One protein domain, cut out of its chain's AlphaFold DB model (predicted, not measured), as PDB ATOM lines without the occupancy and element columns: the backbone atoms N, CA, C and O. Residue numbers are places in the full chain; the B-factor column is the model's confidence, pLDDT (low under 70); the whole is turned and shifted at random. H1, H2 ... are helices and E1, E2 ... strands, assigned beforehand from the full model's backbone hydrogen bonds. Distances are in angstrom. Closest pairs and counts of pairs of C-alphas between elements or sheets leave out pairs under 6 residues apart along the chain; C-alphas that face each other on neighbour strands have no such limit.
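This is residues 175 to 287 and 295 to 346 of the 596 residues of an uncharacterized protein of Haloplasma contractile SSD-17B (UniProt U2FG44). One long, twisted sheet of seven strands, E2 to E8, makes most of a rod, with its long strands running roughly lengthwise. Residues 175 to 185 turn back on themselves as a small loop that includes E1, apart from the strands of the sheet; residues 309 to 322 swing out from the end of E7 and lead into the short helix H1. The 165 printed residues hold eight named strands and one named helix, in the order E1 E2 E3 E4 E5 E6 E7 H1 E8, mostly strand. The sheet order is E2 E3 E4 E5 E6 E7 E8, antiparallel; the whole is loose, radius of gyration of the C-alphas 20.3 A, spanning 74 by 34 by 32 A.

E2 is residues 195 to 203, starting at C-alpha 195 (49.699, 3.893, -52.067). E3 is 206 to 222, 50.8 A; E4 225 to 240, 48.6 A; E5 245 to 260, 44.0 A; E6 263 to 283, 59.8 A, bending by 53 degrees at residue 267. E7 is 296 to 308, 38.3 A; E8 332 to 342, ending at C-alpha 342 (60.423, -22.069, -25.826). E1 is 182 to 185 and H1 323 to 326.

E2 to E6 form a meander, each strand the antiparallel neighbour of the one before. Within hydrogen-bond range are N 199 and O 210 of hairpin E2 and E3, 2.8 A, N 213 and O 233 of hairpin E3 and E4, 2.9 A, N 234 and O 251 of hairpin E4 and E5, 2.8 A, and N 252 and O 272 of hairpin E5 and E6, 2.8 A. Antiparallel E6 and E7 have N 277 and O 302, 2.8 A; E7 and E8, N 303 and O 336, 2.8 A. H1 only grazes the sheet with residues 325 to 326; it is too short for an O i to N i+4 pair. E1 is apart from E2.

The C-alphas of Asn 261 and Ala 287, the farthest apart, are 74.5 A apart. Residues 288 to 294 are cut out, a 10.0 A gap between C-alphas 287 and 295. The link E7 to H1 is long. Mean pLDDT of the printed part is 71.2; residues 295 to 319 and 325 to 346 are among those under 70.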
ATOM      1  N   TYR A 175      52.793  -5.000 -51.097       72.38
ATOM      2  CA  TYR A 175      53.635  -3.838 -50.840       72.38
ATOM      3  C   TYR A 175      54.478  -4.122 -49.607       72.38
ATOM      4  O   TYR A 175      53.951  -4.560 -48.579       72.38
ATOM      5  N   TYR A 176      55.774  -3.871 -49.736       76.12
ATOM      6  CA  TYR A 176      56.760  -4.059 -48.686       76.12
ATOM      7  C   TYR A 176      57.444  -2.725 -48.397       76.12
ATOM      8  O   TYR A 176      57.572  -1.898 -49.302       76.12
ATOM      9  N   ASP A 177      57.850  -2.520 -47.150       75.06
ATOM     10  CA  ASP A 177      58.710  -1.399 -46.772       75.06
ATOM     11  C   ASP A 177      60.201  -1.722 -46.990       75.06
ATOM     12  O   ASP A 177      60.574  -2.813 -47.434       75.06
ATOM     13  N   ASP A 178      61.066  -0.763 -46.655       73.75
ATOM     14  CA  ASP A 178      62.524  -0.898 -46.783       73.75
ATOM     15  C   ASP A 178      63.134  -1.939 -45.828       73.75
ATOM     16  O   ASP A 178      64.257  -2.394 -46.047       73.75
ATOM     17  N   TYR A 179      62.397  -2.343 -44.790       67.19
ATOM     18  CA  TYR A 179      62.782  -3.405 -43.858       67.19
ATOM     19  C   TYR A 179      62.246  -4.776 -44.298       67.19
ATOM     20  O   TYR A 179      62.365  -5.755 -43.563       67.19
ATOM     21  N   ASN A 180      61.670  -4.858 -45.504       57.34
ATOM     22  CA  ASN A 180      61.052  -6.052 -46.069       57.34
ATOM     23  C   ASN A 180      59.836  -6.557 -45.266       57.34
ATOM     24  O   ASN A 180      59.436  -7.718 -45.394       57.34
ATOM     25  N   ASN A 181      59.198  -5.693 -44.470       61.75
ATOM     26  CA  ASN A 181      57.923  -6.012 -43.844       61.75
ATOM     27  C   ASN A 181      56.804  -5.860 -44.872       61.75
ATOM     28  O   ASN A 181      56.724  -4.870 -45.598       61.75
ATOM     29  N   LEU A 182      55.887  -6.824 -44.899       65.38
ATOM     30  CA  LEU A 182      54.658  -6.718 -45.679       65.38
ATOM     31  C   LEU A 182      53.729  -5.664 -45.047       65.38
ATOM     32  O   LEU A 182      53.101  -5.931 -44.015       65.38
ATOM     33  N   ILE A 183      53.605  -4.502 -45.692       73.62
ATOM     34  CA  ILE A 183      52.796  -3.363 -45.219       73.62
ATOM     35  C   ILE A 183      51.388  -3.341 -45.817       73.62
ATOM     36  O   ILE A 183      50.464  -2.815 -45.205       73.62
ATOM     37  N   TYR A 184      51.178  -3.926 -46.998       75.44
ATOM     38  CA  TYR A 184      49.841  -4.016 -47.583       75.44
ATOM     39  C   TYR A 184      49.719  -5.151 -48.598       75.44
ATOM     40  O   TYR A 184      50.655  -5.456 -49.331       75.44
ATOM     41  N   ASN A 185      48.532  -5.746 -48.682       69.12
ATOM     42  CA  ASN A 185      48.135  -6.625 -49.776       69.12
ATOM     43  C   ASN A 185      46.837  -6.099 -50.370       69.12
ATOM     44  O   ASN A 185      45.912  -5.786 -49.620       69.12
ATOM     45  N   SER A 186      46.742  -6.077 -51.694       69.25
ATOM     46  CA  SER A 186      45.478  -5.807 -52.377       69.25
ATOM     47  C   SER A 186      44.420  -6.844 -51.998       69.25
ATOM     48  O   SER A 186      44.701  -8.047 -51.953       69.25
ATOM     49  N   GLN A 187      43.198  -6.384 -51.776       71.12
ATOM     50  CA  GLN A 187      42.052  -7.194 -51.380       71.12
ATOM     51  C   GLN A 187      41.263  -7.726 -52.576       71.12
ATOM     52  O   GLN A 187      40.582  -8.747 -52.454       71.12
ATOM     53  N   TYR A 188      41.348  -7.067 -53.737       68.62
ATOM     54  CA  TYR A 188      40.642  -7.499 -54.941       68.62
ATOM     55  C   TYR A 188      41.571  -8.118 -55.985       68.62
ATOM     56  O   TYR A 188      42.642  -7.604 -56.296       68.62
ATOM     57  N   THR A 189      41.116  -9.216 -56.589       63.38
ATOM     58  CA  THR A 189      41.834  -9.875 -57.681       63.38
ATOM     59  C   THR A 189      42.021  -8.926 -58.862       63.38
ATOM     60  O   THR A 189      41.047  -8.351 -59.345       63.38
ATOM     61  N   GLY A 190      43.251  -8.776 -59.355       64.75
ATOM     62  CA  GLY A 190      43.568  -7.854 -60.453       64.75
ATOM     63  C   GLY A 190      43.698  -6.391 -60.035       64.75
ATOM     64  O   GLY A 190      43.949  -5.553 -60.897       64.75
ATOM     65  N   SER A 191      43.539  -6.083 -58.746       70.75
ATOM     66  CA  SER A 191      43.718  -4.745 -58.188       70.75
ATOM     67  C   SER A 191      45.157  -4.565 -57.711       70.75
ATOM     68  O   SER A 191      45.690  -5.385 -56.966       70.75
ATOM     69  N   CYS A 192      45.787  -3.484 -58.154       77.06
ATOM     70  CA  CYS A 192      47.107  -3.048 -57.708       77.06
ATOM     71  C   CYS A 192      47.011  -1.557 -57.385       77.06
ATOM     72  O   CYS A 192      47.381  -0.731 -58.221       77.06
ATOM     73  N   PRO A 193      46.407  -1.206 -56.237       81.69
ATOM     74  CA  PRO A 193      46.150   0.184 -55.897       81.69
ATOM     75  C   PRO A 193      47.461   0.925 -55.643       81.69
ATOM     76  O   PRO A 193      48.390   0.382 -55.051       81.69
ATOM     77  N   GLU A 194      47.566   2.174 -56.065       85.50
ATOM     78  CA  GLU A 194      48.707   2.985 -55.648       85.50
ATOM     79  C   GLU A 194      48.560   3.341 -54.159       85.50
ATOM     80  O   GLU A 194      47.447   3.538 -53.665       85.50
ATOM     81  N   LEU A 195      49.681   3.371 -53.432       86.50
ATOM     82  CA  LEU A 195      49.699   3.893 -52.067       86.50
ATOM     83  C   LEU A 195      49.721   5.422 -52.159       86.50
ATOM     84  O   LEU A 195      50.654   6.003 -52.714       86.50
ATOM     85  N   GLU A 196      48.678   6.063 -51.649       90.81
ATOM     86  CA  GLU A 196      48.498   7.513 -51.650       90.81
ATOM     87  C   GLU A 196      49.001   8.117 -50.335       90.81
ATOM     88  O   GLU A 196      49.032   7.448 -49.301       90.81
ATOM     89  N   ASP A 197      49.387   9.395 -50.363       91.12
ATOM     90  CA  ASP A 197      49.808  10.160 -49.177       91.12
ATOM     91  C   ASP A 197      50.867   9.455 -48.309       91.12
ATOM     92  O   ASP A 197      50.853   9.566 -47.082       91.12
ATOM     93  N   VAL A 198      51.783   8.717 -48.946       89.75
ATOM     94  CA  VAL A 198      52.851   7.997 -48.246       89.75
ATOM     95  C   VAL A 198      53.739   9.003 -47.521       89.75
ATOM     96  O   VAL A 198      54.431   9.811 -48.144       89.75
ATOM     97  N   ASN A 199      53.723   8.943 -46.196       92.56
ATOM     98  CA  ASN A 199      54.478   9.816 -45.320       92.56
ATOM     99  C   ASN A 199      55.321   8.979 -44.363       92.56
ATOM    100  O   ASN A 199      54.806   8.082 -43.698       92.56
ATOM    101  N   ARG A 200      56.610   9.304 -44.281       90.38
ATOM    102  CA  ARG A 200      57.578   8.641 -43.411       90.38
ATOM    103  C   ARG A 200      58.224   9.684 -42.511       90.38
ATOM    104  O   ARG A 200      58.785  10.661 -43.005       90.38
ATOM    105  N   ILE A 201      58.133   9.476 -41.202       94.06
ATOM    106  CA  ILE A 201      58.657  10.387 -40.184       94.06
ATOM    107  C   ILE A 201      59.600   9.603 -39.273       94.06
ATOM    108  O   ILE A 201      59.183   8.647 -38.626       94.06
ATOM    109  N   GLU A 202      60.859  10.026 -39.194       92.06
ATOM    110  CA  GLU A 202      61.788   9.528 -38.177       92.06
ATOM    111  C   GLU A 202      61.430  10.117 -36.806       92.06
ATOM    112  O   GLU A 202      61.107  11.301 -36.674       92.06
ATOM    113  N   THR A 203      61.477   9.278 -35.778       90.31
ATOM    114  CA  THR A 203      61.178   9.622 -34.385       90.31
ATOM    115  C   THR A 203      62.310   9.138 -33.486       90.31
ATOM    116  O   THR A 203      63.084   8.268 -33.874       90.31
ATOM    117  N   ASP A 204      62.389   9.648 -32.258       87.38
ATOM    118  CA  ASP A 204      63.415   9.212 -31.298       87.38
ATOM    119  C   ASP A 204      63.337   7.700 -30.982       87.38
ATOM    120  O   ASP A 204      64.328   7.094 -30.575       87.38
ATOM    121  N   GLU A 205      62.168   7.079 -31.180       84.06
ATOM    122  CA  GLU A 205      61.925   5.654 -30.923       84.06
ATOM    123  C   GLU A 205      62.137   4.764 -32.164       84.06
ATOM    124  O   GLU A 205      62.258   3.544 -32.024       84.06
ATOM    125  N   GLY A 206      62.246   5.358 -33.358       89.50
ATOM    126  CA  GLY A 206      62.359   4.659 -34.638       89.50
ATOM    127  C   GLY A 206      61.693   5.436 -35.772       89.50
ATOM    128  O   GLY A 206      62.083   6.557 -36.083       89.50
ATOM    129  N   GLU A 207      60.668   4.869 -36.401       90.69
ATOM    130  CA  GLU A 207      60.059   5.437 -37.612       90.69
ATOM    131  C   GLU A 207      58.534   5.302 -37.583       90.69
ATOM    132  O   GLU A 207      58.003   4.344 -37.031       90.69
ATOM    133  N   VAL A 208      57.817   6.244 -38.192       93.12
ATOM    134  CA  VAL A 208      56.375   6.154 -38.432       93.12
ATOM    135  C   VAL A 208      56.107   6.225 -39.932       93.12
ATOM    136  O   VAL A 208      56.519   7.184 -40.585       93.12
ATOM    137  N   LEU A 209      55.394   5.233 -40.467       89.75
ATOM    138  CA  LEU A 209      54.934   5.180 -41.858       89.75
ATOM    139  C   LEU A 209      53.414   5.304 -41.892       89.75
ATOM    140  O   LEU A 209      52.716   4.495 -41.289       89.75
ATOM    141  N   THR A 210      52.891   6.261 -42.649       93.69
ATOM    142  CA  THR A 210      51.452   6.423 -42.874       93.69
ATOM    143  C   THR A 210      51.159   6.456 -44.365       93.69
ATOM    144  O   THR A 210      51.881   7.106 -45.115       93.69
ATOM    145  N   PHE A 211      50.098   5.782 -44.803       90.19
ATOM    146  CA  PHE A 211      49.614   5.859 -46.180       90.19
ATOM    147  C   PHE A 211      48.109   5.603 -46.271       90.19
ATOM    148  O   PHE A 211      47.492   4.992 -45.394       90.19
ATOM    149  N   ASN A 212      47.525   6.057 -47.374       93.12
ATOM    150  CA  ASN A 212      46.154   5.779 -47.767       93.12
ATOM    151  C   ASN A 212      46.143   4.787 -48.931       93.12
ATOM    152  O   ASN A 212      47.047   4.760 -49.763       93.12
ATOM    153  N   VAL A 213      45.106   3.964 -49.010       89.88
ATOM    154  CA  VAL A 213      44.936   3.029 -50.121       89.88
ATOM    155  C   VAL A 213      43.466   2.877 -50.462       89.88
ATOM    156  O   VAL A 213      42.614   2.722 -49.581       89.88
ATOM    157  N   SER A 214      43.156   2.944 -51.756       92.44
ATOM    158  CA  SER A 214      41.795   2.778 -52.249       92.44
ATOM    159  C   SER A 214      41.714   1.711 -53.326       92.44
ATOM    160  O   SER A 214      42.367   1.786 -54.362       92.44
ATOM    161  N   GLU A 215      40.843   0.735 -53.097       86.25
ATOM    162  CA  GLU A 215      40.567  -0.346 -54.034       86.25
ATOM    163  C   GLU A 215      39.097  -0.352 -54.415       86.25
ATOM    164  O   GLU A 215      38.237  -0.018 -53.602       86.25
ATOM    165  N   HIS A 216      38.781  -0.776 -55.635       88.19
ATOM    166  CA  HIS A 216      37.397  -1.007 -56.022       88.19
ATOM    167  C   HIS A 216      37.264  -2.197 -56.967       88.19
ATOM    168  O   HIS A 216      38.167  -2.512 -57.739       88.19
ATOM    169  N   THR A 217      36.114  -2.856 -56.908       84.06
ATOM    170  CA  THR A 217      35.729  -3.911 -57.842       84.06
ATOM    171  C   THR A 217      34.260  -3.769 -58.206       84.06
ATOM    172  O   THR A 217      33.436  -3.362 -57.384       84.06
ATOM    173  N   ILE A 218      33.920  -4.103 -59.448       83.12
ATOM    174  CA  ILE A 218      32.546  -4.074 -59.945       83.12
ATOM    175  C   ILE A 218      32.113  -5.513 -60.175       83.12
ATOM    176  O   ILE A 218      32.743  -6.259 -60.923       83.12
ATOM    177  N   THR A 219      31.016  -5.899 -59.536       75.38
ATOM    178  CA  THR A 219      30.403  -7.212 -59.722       75.38
ATOM    179  C   THR A 219      29.111  -7.080 -60.520       75.38
ATOM    180  O   THR A 219      28.212  -6.293 -60.195       75.38
ATOM    181  N   ASP A 220      28.999  -7.887 -61.571       74.00
ATOM    182  CA  ASP A 220      27.787  -7.991 -62.376       74.00
ATOM    183  C   ASP A 220      26.803  -8.962 -61.712       74.00
ATOM    184  O   ASP A 220      26.701 -10.138 -62.061       74.00
ATOM    185  N   ALA A 221      26.041  -8.465 -60.735       58.28
ATOM    186  CA  ALA A 221      25.014  -9.258 -60.056       58.28
ATOM    187  C   ALA A 221      23.809  -9.584 -60.975       58.28
ATOM    188  O   ALA A 221      23.079 -10.547 -60.727       58.28
ATOM    189  N   SER A 222      23.578  -8.798 -62.042       61.16
ATOM    190  CA  SER A 222      22.649  -9.079 -63.158       61.16
ATOM    191  C   SER A 222      22.752  -8.013 -64.268       61.16
ATOM    192  O   SER A 222      23.156  -6.890 -63.984       61.16
ATOM    193  N   LEU A 223      22.244  -8.288 -65.485       58.16
ATOM    194  CA  LEU A 223      22.146  -7.349 -66.636       58.16
ATOM    195  C   LEU A 223      21.505  -5.969 -66.336       58.16
ATOM    196  O   LEU A 223      21.508  -5.095 -67.195       58.16
ATOM    197  N   SER A 224      20.907  -5.775 -65.156       63.88
ATOM    198  CA  SER A 224      20.200  -4.542 -64.771       63.88
ATOM    199  C   SER A 224      20.672  -3.918 -63.451       63.88
ATOM    200  O   SER A 224      20.160  -2.867 -63.064       63.88
ATOM    201  N   LYS A 225      21.611  -4.555 -62.737       70.75
ATOM    202  CA  LYS A 225      22.143  -4.071 -61.456       70.75
ATOM    203  C   LYS A 225      23.605  -4.474 -61.337       70.75
ATOM    204  O   LYS A 225      23.889  -5.663 -61.191       70.75
ATOM    205  N   GLN A 226      24.479  -3.477 -61.362       84.31
ATOM    206  CA  GLN A 226      25.883  -3.647 -61.011       84.31
ATOM    207  C   GLN A 226      26.088  -3.149 -59.584       84.31
ATOM    208  O   GLN A 226      25.443  -2.186 -59.147       84.31
ATOM    209  N   GLU A 227      26.951  -3.835 -58.854       84.69
ATOM    210  CA  GLU A 227      27.353  -3.452 -57.509       84.69
ATOM    211  C   GLU A 227      28.852  -3.177 -57.526       84.69
ATOM    212  O   GLU A 227      29.638  -4.026 -57.944       84.69
ATOM    213  N   GLU A 228      29.225  -1.970 -57.120       87.56
ATOM    214  CA  GLU A 228      30.610  -1.545 -56.964       87.56
ATOM    215  C   GLU A 228      30.955  -1.606 -55.479       87.56
ATOM    216  O   GLU A 228      30.297  -0.988 -54.640       87.56
ATOM    217  N   TYR A 229      31.989  -2.367 -55.158       85.12
ATOM    218  CA  TYR A 229      32.554  -2.452 -53.824       85.12
ATOM    219  C   TYR A 229      33.829  -1.628 -53.805       85.12
ATOM    220  O   TYR A 229      34.714  -1.863 -54.622       85.12
ATOM    221  N   LYS A 230      33.916  -0.668 -52.887       88.88
ATOM    222  CA  LYS A 230      35.076   0.196 -52.706       88.88
ATOM    223  C   LYS A 230      35.608   0.063 -51.286       88.88
ATOM    224  O   LYS A 230      34.840   0.122 -50.329       88.88
ATOM    225  N   ILE A 231      36.916  -0.079 -51.162       86.56
ATOM    226  CA  ILE A 231      37.656  -0.075 -49.907       86.56
ATOM    227  C   ILE A 231      38.473   1.212 -49.880       86.56
ATOM    228  O   ILE A 231      39.107   1.578 -50.869       86.56
ATOM    229  N   GLU A 232      38.422   1.919 -48.761       90.94
ATOM    230  CA  GLU A 232      39.291   3.058 -48.474       90.94
ATOM    231  C   GLU A 232      39.916   2.828 -47.104       90.94
ATOM    232  O   GLU A 232      39.198   2.816 -46.103       90.94
ATOM    233  N   SER A 233      41.229   2.629 -47.071       87.88
ATOM    234  CA  SER A 233      41.970   2.374 -45.841       87.88
ATOM    235  C   SER A 233      43.020   3.452 -45.598       87.88
ATOM    236  O   SER A 233      43.705   3.878 -46.524       87.88
ATOM    237  N   THR A 234      43.164   3.853 -44.340       92.69
ATOM    238  CA  THR A 234      44.306   4.609 -43.823       92.69
ATOM    239  C   THR A 234      45.094   3.674 -42.921       92.69
ATOM    240  O   THR A 234      44.521   3.051 -42.025       92.69
ATOM    241  N   VAL A 235      46.390   3.552 -43.180       88.88
ATOM    242  CA  VAL A 235      47.286   2.628 -42.487       88.88
ATOM    243  C   VAL A 235      48.431   3.415 -41.867       88.88
ATOM    244  O   VAL A 235      49.032   4.250 -42.540       88.88
ATOM    245  N   THR A 236      48.743   3.125 -40.607       93.38
ATOM    246  CA  THR A 236      49.864   3.710 -39.869       93.38
ATOM    247  C   THR A 236      50.679   2.605 -39.209       93.38
ATOM    248  O   THR A 236      50.119   1.792 -38.480       93.38
ATOM    249  N   TYR A 237      51.992   2.596 -39.412       87.94
ATOM    250  CA  TYR A 237      52.962   1.733 -38.739       87.94
ATOM    251  C   TYR A 237      53.892   2.571 -37.879       87.94
ATOM    252  O   TYR A 237      54.297   3.654 -38.294       87.94
ATOM    253  N   HIS A 238      54.259   2.050 -36.714       91.06
ATOM    254  CA  HIS A 238      55.394   2.534 -35.945       91.06
ATOM    255  C   HIS A 238      56.422   1.413 -35.853       91.06
ATOM    256  O   HIS A 238      56.082   0.253 -35.594       91.06
ATOM    257  N   TYR A 239      57.674   1.788 -36.047       84.88
ATOM    258  CA  TYR A 239      58.829   0.919 -36.002       84.88
ATOM    259  C   TYR A 239      59.720   1.307 -34.829       84.88
ATOM    260  O   TYR A 239      59.817   2.487 -34.493       84.88
ATOM    261  N   ASP A 240      60.404   0.329 -34.236       82.88
ATOM    262  CA  ASP A 240      61.528   0.611 -33.348       82.88
ATOM    263  C   ASP A 240      62.795   0.992 -34.138       82.88
ATOM    264  O   ASP A 240      62.878   0.846 -35.358       82.88
ATOM    265  N   SER A 241      63.831   1.429 -33.422       83.50
ATOM    266  CA  SER A 241      65.180   1.681 -33.967       83.50
ATOM    267  C   SER A 241      65.825   0.517 -34.745       83.50
ATOM    268  O   SER A 241      66.867   0.707 -35.368       83.50
ATOM    269  N   ARG A 242      65.251  -0.694 -34.704       77.31
ATOM    270  CA  ARG A 242      65.712  -1.882 -35.437       77.31
ATOM    271  C   ARG A 242      64.823  -2.212 -36.642       77.31
ATOM    272  O   ARG A 242      65.023  -3.261 -37.250       77.31
ATOM    273  N   GLY A 243      63.862  -1.353 -36.984       70.31
ATOM    274  CA  GLY A 243      62.936  -1.566 -38.098       70.31
ATOM    275  C   GLY A 243      61.834  -2.588 -37.804       70.31
ATOM    276  O   GLY A 243      61.183  -3.071 -38.732       70.31
ATOM    277  N   LYS A 244      61.610  -2.947 -36.531       74.00
ATOM    278  CA  LYS A 244      60.539  -3.873 -36.134       74.00
ATOM    279  C   LYS A 244      59.244  -3.123 -35.885       74.00
ATOM    280  O   LYS A 244      59.248  -2.124 -35.175       74.00
ATOM    281  N   VAL A 245      58.131  -3.645 -36.391       75.06
ATOM    282  CA  VAL A 245      56.802  -3.045 -36.203       75.06
ATOM    283  C   VAL A 245      56.367  -3.170 -34.740       75.06
ATOM    284  O   VAL A 245      55.929  -4.233 -34.308       75.06
ATOM    285  N   THR A 246      56.438  -2.087 -33.973       80.88
ATOM    286  CA  THR A 246      55.977  -2.030 -32.573       80.88
ATOM    287  C   THR A 246      54.500  -1.704 -32.465       80.88
ATOM    288  O   THR A 246      53.850  -2.092 -31.497       80.88
ATOM    289  N   TYR A 247      53.948  -1.024 -33.462       87.38
ATOM    290  CA  TYR A 247      52.543  -0.667 -33.484       87.38
ATOM    291  C   TYR A 247      52.036  -0.577 -34.916       87.38
ATOM    292  O   TYR A 247      52.763  -0.139 -35.808       87.38
ATOM    293  N   TYR A 248      50.778  -0.945 -35.141       81.25
ATOM    294  CA  TYR A 248      50.089  -0.526 -36.351       81.25
ATOM    295  C   TYR A 248      48.603  -0.264 -36.138       81.25
ATOM    296  O   TYR A 248      47.929  -0.935 -35.358       81.25
ATOM    297  N   GLU A 249      48.093   0.705 -36.887       86.12
ATOM    298  CA  GLU A 249      46.691   1.087 -36.938       86.12
ATOM    299  C   GLU A 249      46.188   0.998 -38.378       86.12
ATOM    300  O   GLU A 249      46.810   1.520 -39.301       86.12
ATOM    301  N   ILE A 250      45.040   0.352 -38.569       83.31
ATOM    302  CA  ILE A 250      44.343   0.293 -39.854       83.31
ATOM    303  C   ILE A 250      42.924   0.799 -39.635       83.31
ATOM    304  O   ILE A 250      42.148   0.180 -38.909       83.31
ATOM    305  N   GLU A 251      42.563   1.887 -40.303       86.44
ATOM    306  CA  GLU A 251      41.192   2.381 -40.385       86.44
ATOM    307  C   GLU A 251      40.650   2.112 -41.783       86.44
ATOM    308  O   GLU A 251      41.202   2.614 -42.755       86.44
ATOM    309  N   THR A 252      39.567   1.348 -41.910       82.44
ATOM    310  CA  THR A 252      39.008   0.966 -43.213       82.44
ATOM    311  C   THR A 252      37.528   1.310 -43.330       82.44
ATOM    312  O   THR A 252      36.730   1.029 -42.438       82.44
ATOM    313  N   PHE A 253      37.148   1.872 -44.477       84.19
ATOM    314  CA  PHE A 253      35.770   2.056 -44.908       84.19
ATOM    315  C   PHE A 253      35.459   1.122 -46.076       84.19
ATOM    316  O   PHE A 253      35.964   1.298 -47.185       84.19
ATOM    317  N   TYR A 254      34.562   0.171 -45.844       82.19
ATOM    318  CA  TYR A 254      33.974  -0.662 -46.885       82.19
ATOM    319  C   TYR A 254      32.700   0.005 -47.382       82.19
ATOM    320  O   TYR A 254      31.741   0.152 -46.629       82.19
ATOM    321  N   LYS A 255      32.676   0.413 -48.646       85.75
ATOM    322  CA  LYS A 255      31.549   1.093 -49.278       85.75
ATOM    323  C   LYS A 255      30.964   0.204 -50.363       85.75
ATOM    324  O   LYS A 255      31.673  -0.239 -51.260       85.75
ATOM    325  N   LEU A 256      29.661  -0.027 -50.305       84.81
ATOM    326  CA  LEU A 256      28.910  -0.689 -51.365       84.81
ATOM    327  C   LEU A 256      28.083   0.359 -52.099       84.81
ATOM    328  O   LEU A 256      27.225   1.015 -51.505       84.81
ATOM    329  N   TYR A 257      28.310   0.476 -53.396       86.94
ATOM    330  CA  TYR A 257      27.535   1.295 -54.306       86.94
ATOM    331  C   TYR A 257      26.677   0.416 -55.210       86.94
ATOM    332  O   TYR A 257      27.116  -0.609 -55.727       86.94
ATOM    333  N   ARG A 258      25.439   0.843 -55.455       85.81
ATOM    334  CA  ARG A 258      24.555   0.208 -56.431       85.81
ATOM    335  C   ARG A 258      24.423   1.103 -57.656       85.81
ATOM    336  O   ARG A 258      23.945   2.236 -57.550       85.81
ATOM    337  N   ILE A 259      24.797   0.567 -58.813       84.81
ATOM    338  CA  ILE A 259      24.734   1.251 -60.102       84.81
ATOM    339  C   ILE A 259      23.437   0.839 -60.805       84.81
ATOM    340  O   ILE A 259      23.214  -0.333 -61.124       84.81
ATOM    341  N   GLN A 260      22.546   1.806 -61.026       83.88
ATOM    342  CA  GLN A 260      21.287   1.624 -61.754       83.88
ATOM    343  C   GLN A 260      21.095   2.770 -62.742       83.88
ATOM    344  O   GLN A 260      21.130   3.933 -62.348       83.88
ATOM    345  N   ASN A 261      20.853   2.456 -64.018       83.06
ATOM    346  CA  ASN A 261      20.640   3.457 -65.074       83.06
ATOM    347  C   ASN A 261      21.754   4.529 -65.117       83.06
ATOM    348  O   ASN A 261      21.460   5.723 -65.168       83.06
ATOM    349  N   ASN A 262      23.024   4.110 -65.031       81.56
ATOM    350  CA  ASN A 262      24.213   4.976 -64.950       81.56
ATOM    351  C   ASN A 262      24.267   5.919 -63.732       81.56
ATOM    352  O   ASN A 262      25.051   6.866 -63.722       81.56
ATOM    353  N   LYS A 263      23.448   5.688 -62.698       83.19
ATOM    354  CA  LYS A 263      23.548   6.389 -61.413       83.19
ATOM    355  C   LYS A 263      24.148   5.464 -60.365       83.19
ATOM    356  O   LYS A 263      23.575   4.413 -60.081       83.19
ATOM    357  N   THR A 264      25.259   5.892 -59.777       84.12
ATOM    358  CA  THR A 264      25.947   5.209 -58.678       84.12
ATOM    359  C   THR A 264      25.446   5.772 -57.353       84.12
ATOM    360  O   THR A 264      25.659   6.947 -57.057       84.12
ATOM    361  N   ASN A 265      24.749   4.954 -56.563       84.19
ATOM    362  CA  ASN A 265      24.238   5.353 -55.250       84.19
ATOM    363  C   ASN A 265      24.957   4.572 -54.153       84.19
ATOM    364  O   ASN A 265      24.982   3.343 -54.204       84.19
ATOM    365  N   LEU A 266      25.497   5.273 -53.156       84.00
ATOM    366  CA  LEU A 266      26.065   4.646 -51.966       84.00
ATOM    367  C   LEU A 266      24.945   3.969 -51.166       84.00
ATOM    368  O   LEU A 266      23.963   4.615 -50.807       84.00
ATOM    369  N   TYR A 267      25.082   2.669 -50.934       79.50
ATOM    370  CA  TYR A 267      24.064   1.822 -50.319       79.50
ATOM    371  C   TYR A 267      24.432   1.412 -48.893       79.50
ATOM    372  O   TYR A 267      23.576   1.426 -48.017       79.50
ATOM    373  N   GLU A 268      25.695   1.063 -48.650       78.75
ATOM    374  CA  GLU A 268      26.168   0.616 -47.338       78.75
ATOM    375  C   GLU A 268      27.596   1.118 -47.100       78.75
ATOM    376  O   GLU A 268      28.393   1.187 -48.038       78.75
ATOM    377  N   VAL A 269      27.904   1.490 -45.854       76.75
ATOM    378  CA  VAL A 269      29.261   1.826 -45.404       76.75
ATOM    379  C   VAL A 269      29.545   1.105 -44.099       76.75
ATOM    380  O   VAL A 269      28.908   1.411 -43.097       76.75
ATOM    381  N   THR A 270      30.521   0.205 -44.087       75.00
ATOM    382  CA  THR A 270      31.041  -0.432 -42.871       75.00
ATOM    383  C   THR A 270      32.381   0.195 -42.503       75.00
ATOM    384  O   THR A 270      33.210   0.417 -43.381       75.00
ATOM    385  N   TYR A 271      32.583   0.489 -41.218       78.12
ATOM    386  CA  TYR A 271      33.842   1.008 -40.691       78.12
ATOM    387  C   TYR A 271      34.500  -0.039 -39.801       78.12
ATOM    388  O   TYR A 271      33.839  -0.647 -38.958       78.12
ATOM    389  N   ASP A 272      35.793  -0.236 -39.995       73.38
ATOM    390  CA  ASP A 272      36.607  -1.148 -39.207       73.38
ATOM    391  C   ASP A 272      37.878  -0.430 -38.758       73.38
ATOM    392  O   ASP A 272      38.507   0.271 -39.555       73.38
ATOM    393  N   LYS A 273      38.237  -0.582 -37.480       77.12
ATOM    394  CA  LYS A 273      39.485  -0.059 -36.930       77.12
ATOM    395  C   LYS A 273      40.235  -1.185 -36.235       77.12
ATOM    396  O   LYS A 273      39.732  -1.809 -35.305       77.12
ATOM    397  N   ARG A 274      41.472  -1.418 -36.646       70.94
ATOM    398  CA  ARG A 274      42.369  -2.385 -36.016       70.94
ATOM    399  C   ARG A 274      43.559  -1.652 -35.435       70.94
ATOM    400  O   ARG A 274      44.150  -0.832 -36.127       70.94
ATOM    401  N   ILE A 275      43.904  -1.965 -34.190       73.69
ATOM    402  CA  ILE A 275      45.112  -1.470 -33.533       73.69
ATOM    403  C   ILE A 275      45.896  -2.670 -33.024       73.69
ATOM    404  O   ILE A 275      45.354  -3.519 -32.322       73.69
ATOM    405  N   VAL A 276      47.177  -2.753 -33.341       67.44
ATOM    406  CA  VAL A 276      48.046  -3.819 -32.846       67.44
ATOM    407  C   VAL A 276      49.261  -3.210 -32.189       67.44
ATOM    408  O   VAL A 276      49.916  -2.358 -32.772       67.44
ATOM    409  N   GLU A 277      49.549  -3.677 -30.982       72.75
ATOM    410  CA  GLU A 277      50.689  -3.286 -30.166       72.75
ATOM    411  C   GLU A 277      51.590  -4.511 -29.980       72.75
ATOM    412  O   GLU A 277      51.229  -5.502 -29.341       72.75
ATOM    413  N   ASN A 278      52.783  -4.459 -30.557       66.38
ATOM    414  CA  ASN A 278      53.792  -5.500 -30.441       66.38
ATOM    415  C   ASN A 278      54.831  -5.095 -29.397       66.38
ATOM    416  O   ASN A 278      55.333  -3.973 -29.372       66.38
ATOM    417  N   THR A 279      55.201  -6.048 -28.549       64.94
ATOM    418  CA  THR A 279      56.253  -5.881 -27.551       64.94
ATOM    419  C   THR A 279      57.300  -6.976 -27.708       64.94
ATOM    420  O   THR A 279      57.035  -8.176 -27.634       64.94
ATOM    421  N   TYR A 280      58.537  -6.545 -27.903       64.56
ATOM    422  CA  TYR A 280      59.673  -7.427 -28.116       64.56
ATOM    423  C   TYR A 280      60.450  -7.547 -26.802       64.56
ATOM    424  O   TYR A 280      61.320  -6.725 -26.516       64.56
ATOM    425  N   GLN A 281      60.122  -8.536 -25.962       58.12
ATOM    426  CA  GLN A 281      60.813  -8.729 -24.682       58.12
ATOM    427  C   GLN A 281      61.927  -9.774 -24.809       58.12
ATOM    428  O   GLN A 281      61.680 -10.966 -24.973       58.12
ATOM    429  N   GLN A 282      63.180  -9.348 -24.651       53.41
ATOM    430  CA  GLN A 282      64.276 -10.279 -24.374       53.41
ATOM    431  C   GLN A 282      64.258 -10.606 -22.882       53.41
ATOM    432  O   GLN A 282      64.767  -9.844 -22.059       53.41
ATOM    433  N   LYS A 283      63.626 -11.720 -22.507       49.03
ATOM    434  CA  LYS A 283      63.624 -12.153 -21.112       49.03
ATOM    435  C   LYS A 283      64.933 -12.881 -20.815       49.03
ATOM    436  O   LYS A 283      65.177 -13.973 -21.321       49.03
ATOM    437  N   LEU A 284      65.766 -12.278 -19.970       48.16
ATOM    438  CA  LEU A 284      66.886 -12.972 -19.335       48.16
ATOM    439  C   LEU A 284      66.307 -14.088 -18.462       48.16
ATOM    440  O   LEU A 284      65.671 -13.816 -17.442       48.16
ATOM    441  N   VAL A 285      66.480 -15.341 -18.880       50.28
ATOM    442  CA  VAL A 285      66.198 -16.487 -18.015       50.28
ATOM    443  C   VAL A 285      67.319 -16.519 -16.973       50.28
ATOM    444  O   VAL A 285      68.485 -16.605 -17.366       50.28
ATOM    445  N   PRO A 286      67.019 -16.378 -15.667       47.34
ATOM    446  CA  PRO A 286      68.044 -16.421 -14.634       47.34
ATOM    447  C   PRO A 286      68.815 -17.734 -14.741       47.34
ATOM    448  O   PRO A 286      68.211 -18.805 -14.794       47.34
ATOM    449  N   ALA A 287      70.142 -17.633 -14.791       47.81
ATOM    450  CA  ALA A 287      71.071 -18.749 -14.916       47.81
ATOM    451  C   ALA A 287      71.188 -19.541 -13.605       47.81
ATOM    452  O   ALA A 287      72.284 -19.797 -13.110       47.81
ATOM    453  N   TYR A 295      69.745 -16.812 -23.917       48.12
ATOM    454  CA  TYR A 295      68.768 -15.775 -24.212       48.12
ATOM    455  C   TYR A 295      67.636 -16.416 -25.014       48.12
ATOM    456  O   TYR A 295      67.837 -16.804 -26.160       48.12
ATOM    457  N   SER A 296      66.453 -16.537 -24.419       46.62
ATOM    458  CA  SER A 296      65.254 -16.902 -25.168       46.62
ATOM    459  C   SER A 296      64.462 -15.623 -25.435       46.62
ATOM    460  O   SER A 296      63.864 -15.080 -24.498       46.62
ATOM    461  N   PRO A 297      64.496 -15.062 -26.657       51.00
ATOM    462  CA  PRO A 297      63.622 -13.949 -26.995       51.00
ATOM    463  C   PRO A 297      62.164 -14.409 -26.871       51.00
ATOM    464  O   PRO A 297      61.732 -15.333 -27.550       51.00
ATOM    465  N   THR A 298      61.396 -13.768 -25.990       52.00
ATOM    466  CA  THR A 298      59.949 -13.977 -25.893       52.00
ATOM    467  C   THR A 298      59.255 -12.874 -26.671       52.00
ATOM    468  O   THR A 298      59.251 -11.710 -26.263       52.00
ATOM    469  N   LEU A 299      58.680 -13.235 -27.812       53.88
ATOM    470  CA  LEU A 299      57.894 -12.313 -28.614       53.88
ATOM    471  C   LEU A 299      56.464 -12.257 -28.072       53.88
ATOM    472  O   LEU A 299      55.822 -13.298 -27.921       53.88
ATOM    473  N   HIS A 300      55.978 -11.051 -27.784       54.81
ATOM    474  CA  HIS A 300      54.627 -10.801 -27.298       54.81
ATOM    475  C   HIS A 300      53.921  -9.820 -28.234       54.81
ATOM    476  O   HIS A 300      54.364  -8.687 -28.391       54.81
ATOM    477  N   SER A 301      52.790 -10.209 -28.811       52.75
ATOM    478  CA  SER A 301      51.934  -9.282 -29.558       52.75
ATOM    479  C   SER A 301      50.561  -9.213 -28.924       52.75
ATOM    480  O   SER A 301      49.958 -10.246 -28.621       52.75
ATOM    481  N   ILE A 302      50.091  -7.992 -28.703       54.19
ATOM    482  CA  ILE A 302      48.754  -7.672 -28.230       54.19
ATOM    483  C   ILE A 302      48.028  -7.000 -29.395       54.19
ATOM    484  O   ILE A 302      48.194  -5.818 -29.678       54.19
ATOM    485  N   GLN A 303      47.201  -7.764 -30.090       55.00
ATOM    486  CA  GLN A 303      46.321  -7.245 -31.125       55.00
ATOM    487  C   GLN A 303      44.985  -6.851 -30.501       55.00
ATOM    488  O   GLN A 303      44.371  -7.642 -29.796       55.00
ATOM    489  N   THR A 304      44.510  -5.648 -30.792       52.44
ATOM    490  CA  THR A 304      43.210  -5.143 -30.357       52.44
ATOM    491  C   THR A 304      42.359  -4.763 -31.568       52.44
ATOM    492  O   THR A 304      42.584  -3.755 -32.237       52.44
ATOM    493  N   ASP A 305      41.323  -5.550 -31.824       52.06
ATOM    494  CA  ASP A 305      40.368  -5.279 -32.893       52.06
ATOM    495  C   ASP A 305      39.176  -4.478 -32.351       52.06
ATOM    496  O   ASP A 305      38.521  -4.874 -31.377       52.06
ATOM    497  N   TYR A 306      38.879  -3.356 -33.011       56.38
ATOM    498  CA  TYR A 306      37.751  -2.483 -32.720       56.38
ATOM    499  C   TYR A 306      36.746  -2.545 -33.864       56.38
ATOM    500  O   TYR A 306      36.839  -1.831 -34.863       56.38
ATOM    501  N   TYR A 307      35.735  -3.387 -33.696       49.94
ATOM    502  CA  TYR A 307      34.708  -3.535 -34.717       49.94
ATOM    503  C   TYR A 307      33.554  -2.563 -34.491       49.94
ATOM    504  O   TYR A 307      33.018  -2.434 -33.378       49.94
ATOM    505  N   LYS A 308      33.115  -1.914 -35.576       53.78
ATOM    506  CA  LYS A 308      31.904  -1.106 -35.546       53.78
ATOM    507  C   LYS A 308      31.068  -1.203 -36.814       53.78
ATOM    508  O   LYS A 308      31.236  -0.465 -37.781       53.78
ATOM    509  N   TYR A 309      30.059  -2.067 -36.760       46.94
ATOM    510  CA  TYR A 309      29.072  -2.139 -37.827       46.94
ATOM    511  C   TYR A 309      28.169  -0.910 -37.828       46.94
ATOM    512  O   TYR A 309      27.353  -0.717 -36.924       46.94
ATOM    513  N   TYR A 310      28.254  -0.129 -38.895       50.94
ATOM    514  CA  TYR A 310      27.204   0.804 -39.254       50.94
ATOM    515  C   TYR A 310      26.515   0.302 -40.501       50.94
ATOM    516  O   TYR A 310      27.145   0.029 -41.514       50.94
ATOM    517  N   LYS A 311      25.192   0.213 -40.436       50.03
ATOM    518  CA  LYS A 311      24.368   0.077 -41.627       50.03
ATOM    519  C   LYS A 311      23.570   1.351 -41.779       50.03
ATOM    520  O   LYS A 311      22.510   1.504 -41.179       50.03
ATOM    521  N   ILE A 312      24.117   2.285 -42.545       51.97
ATOM    522  CA  ILE A 312      23.396   3.500 -42.910       51.97
ATOM    523  C   ILE A 312      22.675   3.198 -44.221       51.97
ATOM    524  O   ILE A 312      23.295   3.150 -45.277       51.97
ATOM    525  N   ASP A 313      21.369   2.944 -44.131       53.59
ATOM    526  CA  ASP A 313      20.496   2.771 -45.294       53.59
ATOM    527  C   ASP A 313      20.209   4.171 -45.868       53.59
ATOM    528  O   ASP A 313      19.286   4.871 -45.437       53.59
ATOM    529  N   PHE A 314      21.068   4.652 -46.774       55.72
ATOM    530  CA  PHE A 314      20.921   5.995 -47.333       55.72
ATOM    531  C   PHE A 314      19.630   6.092 -48.154       55.72
ATOM    532  O   PHE A 314      19.492   5.499 -49.226       55.72
ATOM    533  N   LYS A 315      18.686   6.930 -47.705       54.88
ATOM    534  CA  LYS A 315      17.582   7.402 -48.554       54.88
ATOM    535  C   LYS A 315      18.128   8.392 -49.590       54.88
ATOM    536  O   LYS A 315      18.081   9.595 -49.382       54.88
ATOM    537  N   SER A 316      18.690   7.846 -50.667       52.28
ATOM    538  CA  SER A 316      19.119   8.408 -51.966       52.28
ATOM    539  C   SER A 316      19.838   9.769 -52.078       52.28
ATOM    540  O   SER A 316      20.379  10.008 -53.149       52.28
ATOM    541  N   ASN A 317      19.902  10.645 -51.067       54.88
ATOM    542  CA  ASN A 317      20.440  12.013 -51.205       54.88
ATOM    543  C   ASN A 317      21.320  12.506 -50.036       54.88
ATOM    544  O   ASN A 317      21.874  13.602 -50.126       54.88
ATOM    545  N   GLU A 318      21.461  11.760 -48.940       59.84
ATOM    546  CA  GLU A 318      22.314  12.182 -47.821       59.84
ATOM    547  C   GLU A 318      23.789  11.873 -48.113       59.84
ATOM    548  O   GLU A 318      24.146  10.753 -48.474       59.84
ATOM    549  N   LYS A 319      24.663  12.880 -47.976       64.06
ATOM    550  CA  LYS A 319      26.112  12.695 -48.115       64.06
ATOM    551  C   LYS A 319      26.650  12.007 -46.862       64.06
ATOM    552  O   LYS A 319      26.475  12.517 -45.759       64.06
ATOM    553  N   PHE A 320      27.343  10.885 -47.038       71.31
ATOM    554  CA  PHE A 320      28.098  10.247 -45.961       71.31
ATOM    555  C   PHE A 320      29.154  11.214 -45.406       71.31
ATOM    556  O   PHE A 320      29.963  11.746 -46.166       71.31
ATOM    557  N   ASN A 321      29.147  11.428 -44.088       76.06
ATOM    558  CA  ASN A 321      30.189  12.171 -43.388       76.06
ATOM    559  C   ASN A 321      31.039  11.191 -42.554       76.06
ATOM    560  O   ASN A 321      30.561  10.734 -41.513       76.06
ATOM    561  N   PRO A 322      32.285  10.883 -42.962       68.12
ATOM    562  CA  PRO A 322      33.145   9.937 -42.246       68.12
ATOM    563  C   PRO A 322      33.465  10.376 -40.808       68.12
ATOM    564  O   PRO A 322      33.675   9.528 -39.943       68.12
ATOM    565  N   LEU A 323      33.436  11.684 -40.517       76.25
ATOM    566  CA  LEU A 323      33.708  12.214 -39.175       76.25
ATOM    567  C   LEU A 323      32.663  11.781 -38.140       76.25
ATOM    568  O   LEU A 323      32.988  11.669 -36.962       76.25
ATOM    569  N   LEU A 324      31.426  11.496 -38.568       70.12
ATOM    570  CA  LEU A 324      30.385  10.989 -37.669       70.12
ATOM    571  C   LEU A 324      30.694   9.582 -37.161       70.12
ATOM    572  O   LEU A 324      30.171   9.193 -36.128       70.12
ATOM    573  N   VAL A 325      31.506   8.818 -37.889       66.00
ATOM    574  CA  VAL A 325      31.791   7.410 -37.594       66.00
ATOM    575  C   VAL A 325      33.102   7.267 -36.823       66.00
ATOM    576  O   VAL A 325      33.142   6.521 -35.849       66.00
ATOM    577  N   LYS A 326      34.134   8.041 -37.195       68.25
ATOM    578  CA  LYS A 326      35.451   8.018 -36.532       68.25
ATOM    579  C   LYS A 326      35.410   8.434 -35.055       68.25
ATOM    580  O   LYS A 326      36.237   7.985 -34.276       68.25
ATOM    581  N   GLY A 327      34.470   9.297 -34.665       65.31
ATOM    582  CA  GLY A 327      34.393   9.849 -33.305       65.31
ATOM    583  C   GLY A 327      33.562   9.045 -32.300       65.31
ATOM    584  O   GLY A 327      33.285   9.559 -31.222       65.31
ATOM    585  N   LEU A 328      33.086   7.846 -32.649       56.59
ATOM    586  CA  LEU A 328      32.142   7.102 -31.815       56.59
ATOM    587  C   LEU A 328      32.779   5.831 -31.234       56.59
ATOM    588  O   LEU A 328      33.299   5.013 -31.989       56.59
ATOM    589  N   ASP A 329      32.590   5.591 -29.934       53.78
ATOM    590  CA  ASP A 329      33.177   4.452 -29.209       53.78
ATOM    591  C   ASP A 329      32.870   3.088 -29.861       53.78
ATOM    592  O   ASP A 329      31.735   2.859 -30.290       53.78
ATOM    593  N   PRO A 330      33.843   2.173 -29.968       55.09
ATOM    594  CA  PRO A 330      33.673   0.864 -30.605       55.09
ATOM    595  C   PRO A 330      32.543   0.049 -29.957       55.09
ATOM    596  O   PRO A 330      32.342   0.110 -28.749       55.09
ATOM    597  N   LEU A 331      31.790  -0.720 -30.760       50.66
ATOM    598  CA  LEU A 331      30.704  -1.570 -30.237       50.66
ATOM    599  C   LEU A 331      31.234  -2.841 -29.562       50.66
ATOM    600  O   LEU A 331      30.533  -3.443 -28.753       50.66
ATOM    601  N   SER A 332      32.441  -3.265 -29.930       51.62
ATOM    602  CA  SER A 332      33.097  -4.439 -29.370       51.62
ATOM    603  C   SER A 332      34.612  -4.300 -29.459       51.62
ATOM    604  O   SER A 332      35.134  -4.008 -30.542       51.62
ATOM    605  N   LYS A 333      35.299  -4.569 -28.346       57.50
ATOM    606  CA  LYS A 333      36.756  -4.717 -28.268       57.50
ATOM    607  C   LYS A 333      37.137  -6.192 -28.107       57.50
ATOM    608  O   LYS A 333      36.718  -6.847 -27.146       57.50
ATOM    609  N   VAL A 334      37.954  -6.707 -29.024       50.34
ATOM    610  CA  VAL A 334      38.548  -8.049 -28.913       50.34
ATOM    611  C   VAL A 334      40.057  -7.908 -28.838       50.34
ATOM    612  O   VAL A 334      40.662  -7.310 -29.719       50.34
ATOM    613  N   GLU A 335      40.660  -8.453 -27.787       50.66
ATOM    614  CA  GLU A 335      42.106  -8.468 -27.618       50.66
ATOM    615  C   GLU A 335      42.641  -9.890 -27.821       50.66
ATOM    616  O   GLU A 335      42.171 -10.848 -27.208       50.66
ATOM    617  N   TYR A 336      43.634 -10.027 -28.687       52.78
ATOM    618  CA  TYR A 336      44.369 -11.249 -28.956       52.78
ATOM    619  C   TYR A 336      45.783 -11.059 -28.433       52.78
ATOM    620  O   TYR A 336      46.515 -10.192 -28.904       52.78
ATOM    621  N   ARG A 337      46.195 -11.877 -27.472       51.91
ATOM    622  CA  ARG A 337      47.576 -11.905 -26.999       51.91
ATOM    623  C   ARG A 337      48.241 -13.137 -27.567       51.91
ATOM    624  O   ARG A 337      47.845 -14.251 -27.248       51.91
ATOM    625  N   SER A 338      49.246 -12.947 -28.402       52.06
ATOM    626  CA  SER A 338      50.087 -14.040 -28.874       52.06
ATOM    627  C   SER A 338      51.441 -13.994 -28.185       52.06
ATOM    628  O   SER A 338      51.993 -12.920 -27.931       52.06
ATOM    629  N   ARG A 339      51.952 -15.171 -27.832       53.09
ATOM    630  CA  ARG A 339      53.281 -15.346 -27.255       53.09
ATOM    631  C   ARG A 339      53.950 -16.576 -27.852       53.09
ATOM    632  O   ARG A 339      53.332 -17.640 -27.912       53.09
ATOM    633  N   LEU A 340      55.205 -16.424 -28.256       48.91
ATOM    634  CA  LEU A 340      56.069 -17.540 -28.629       48.91
ATOM    635  C   LEU A 340      56.886 -17.946 -27.394       48.91
ATOM    636  O   LEU A 340      57.564 -17.111 -26.792       48.91
ATOM    637  N   ILE A 341      56.773 -19.203 -26.968       53.19
ATOM    638  CA  ILE A 341      57.395 -19.726 -25.747       53.19
ATOM    639  C   ILE A 341      58.294 -20.900 -26.118       53.19
ATOM    640  O   ILE A 341      57.832 -21.850 -26.734       53.19
ATOM    641  N   LYS A 342      59.558 -20.890 -25.697       53.41
ATOM    642  CA  LYS A 342      60.423 -22.069 -25.826       53.41
ATOM    643  C   LYS A 342      59.908 -23.190 -24.912       53.41
ATOM    644  O   LYS A 342      59.773 -22.988 -23.704       53.41
ATOM    645  N   ASN A 343      59.609 -24.351 -25.480       54.47
ATOM    646  CA  ASN A 343      59.133 -25.523 -24.759       54.47
ATOM    647  C   ASN A 343      60.313 -26.192 -24.041       54.47
ATOM    648  O   ASN A 343      61.118 -26.902 -24.635       54.47
ATOM    649  N   THR A 344      60.421 -25.954 -22.736       50.47
ATOM    650  CA  THR A 344      61.493 -26.506 -21.894       50.47
ATOM    651  C   THR A 344      61.205 -27.921 -21.383       50.47
ATOM    652  O   THR A 344      62.009 -28.453 -20.628       50.47
ATOM    653  N   ALA A 345      60.056 -28.516 -21.723       46.47
ATOM    654  CA  ALA A 345      59.653 -29.847 -21.253       46.47
ATOM    655  C   ALA A 345      60.072 -30.985 -22.204       46.47
ATOM    656  O   ALA A 345      59.794 -32.152 -21.935       46.47
ATOM    657  N   SER A 346      60.713 -30.645 -23.322       47.78
ATOM    658  CA  SER A 346      61.301 -31.592 -24.260       47.78
ATOM    659  C   SER A 346      62.716 -31.937 -23.788       47.78
ATOM    660  O   SER A 346      63.623 -31.117 -23.895       47.78
TER     661      SER A 346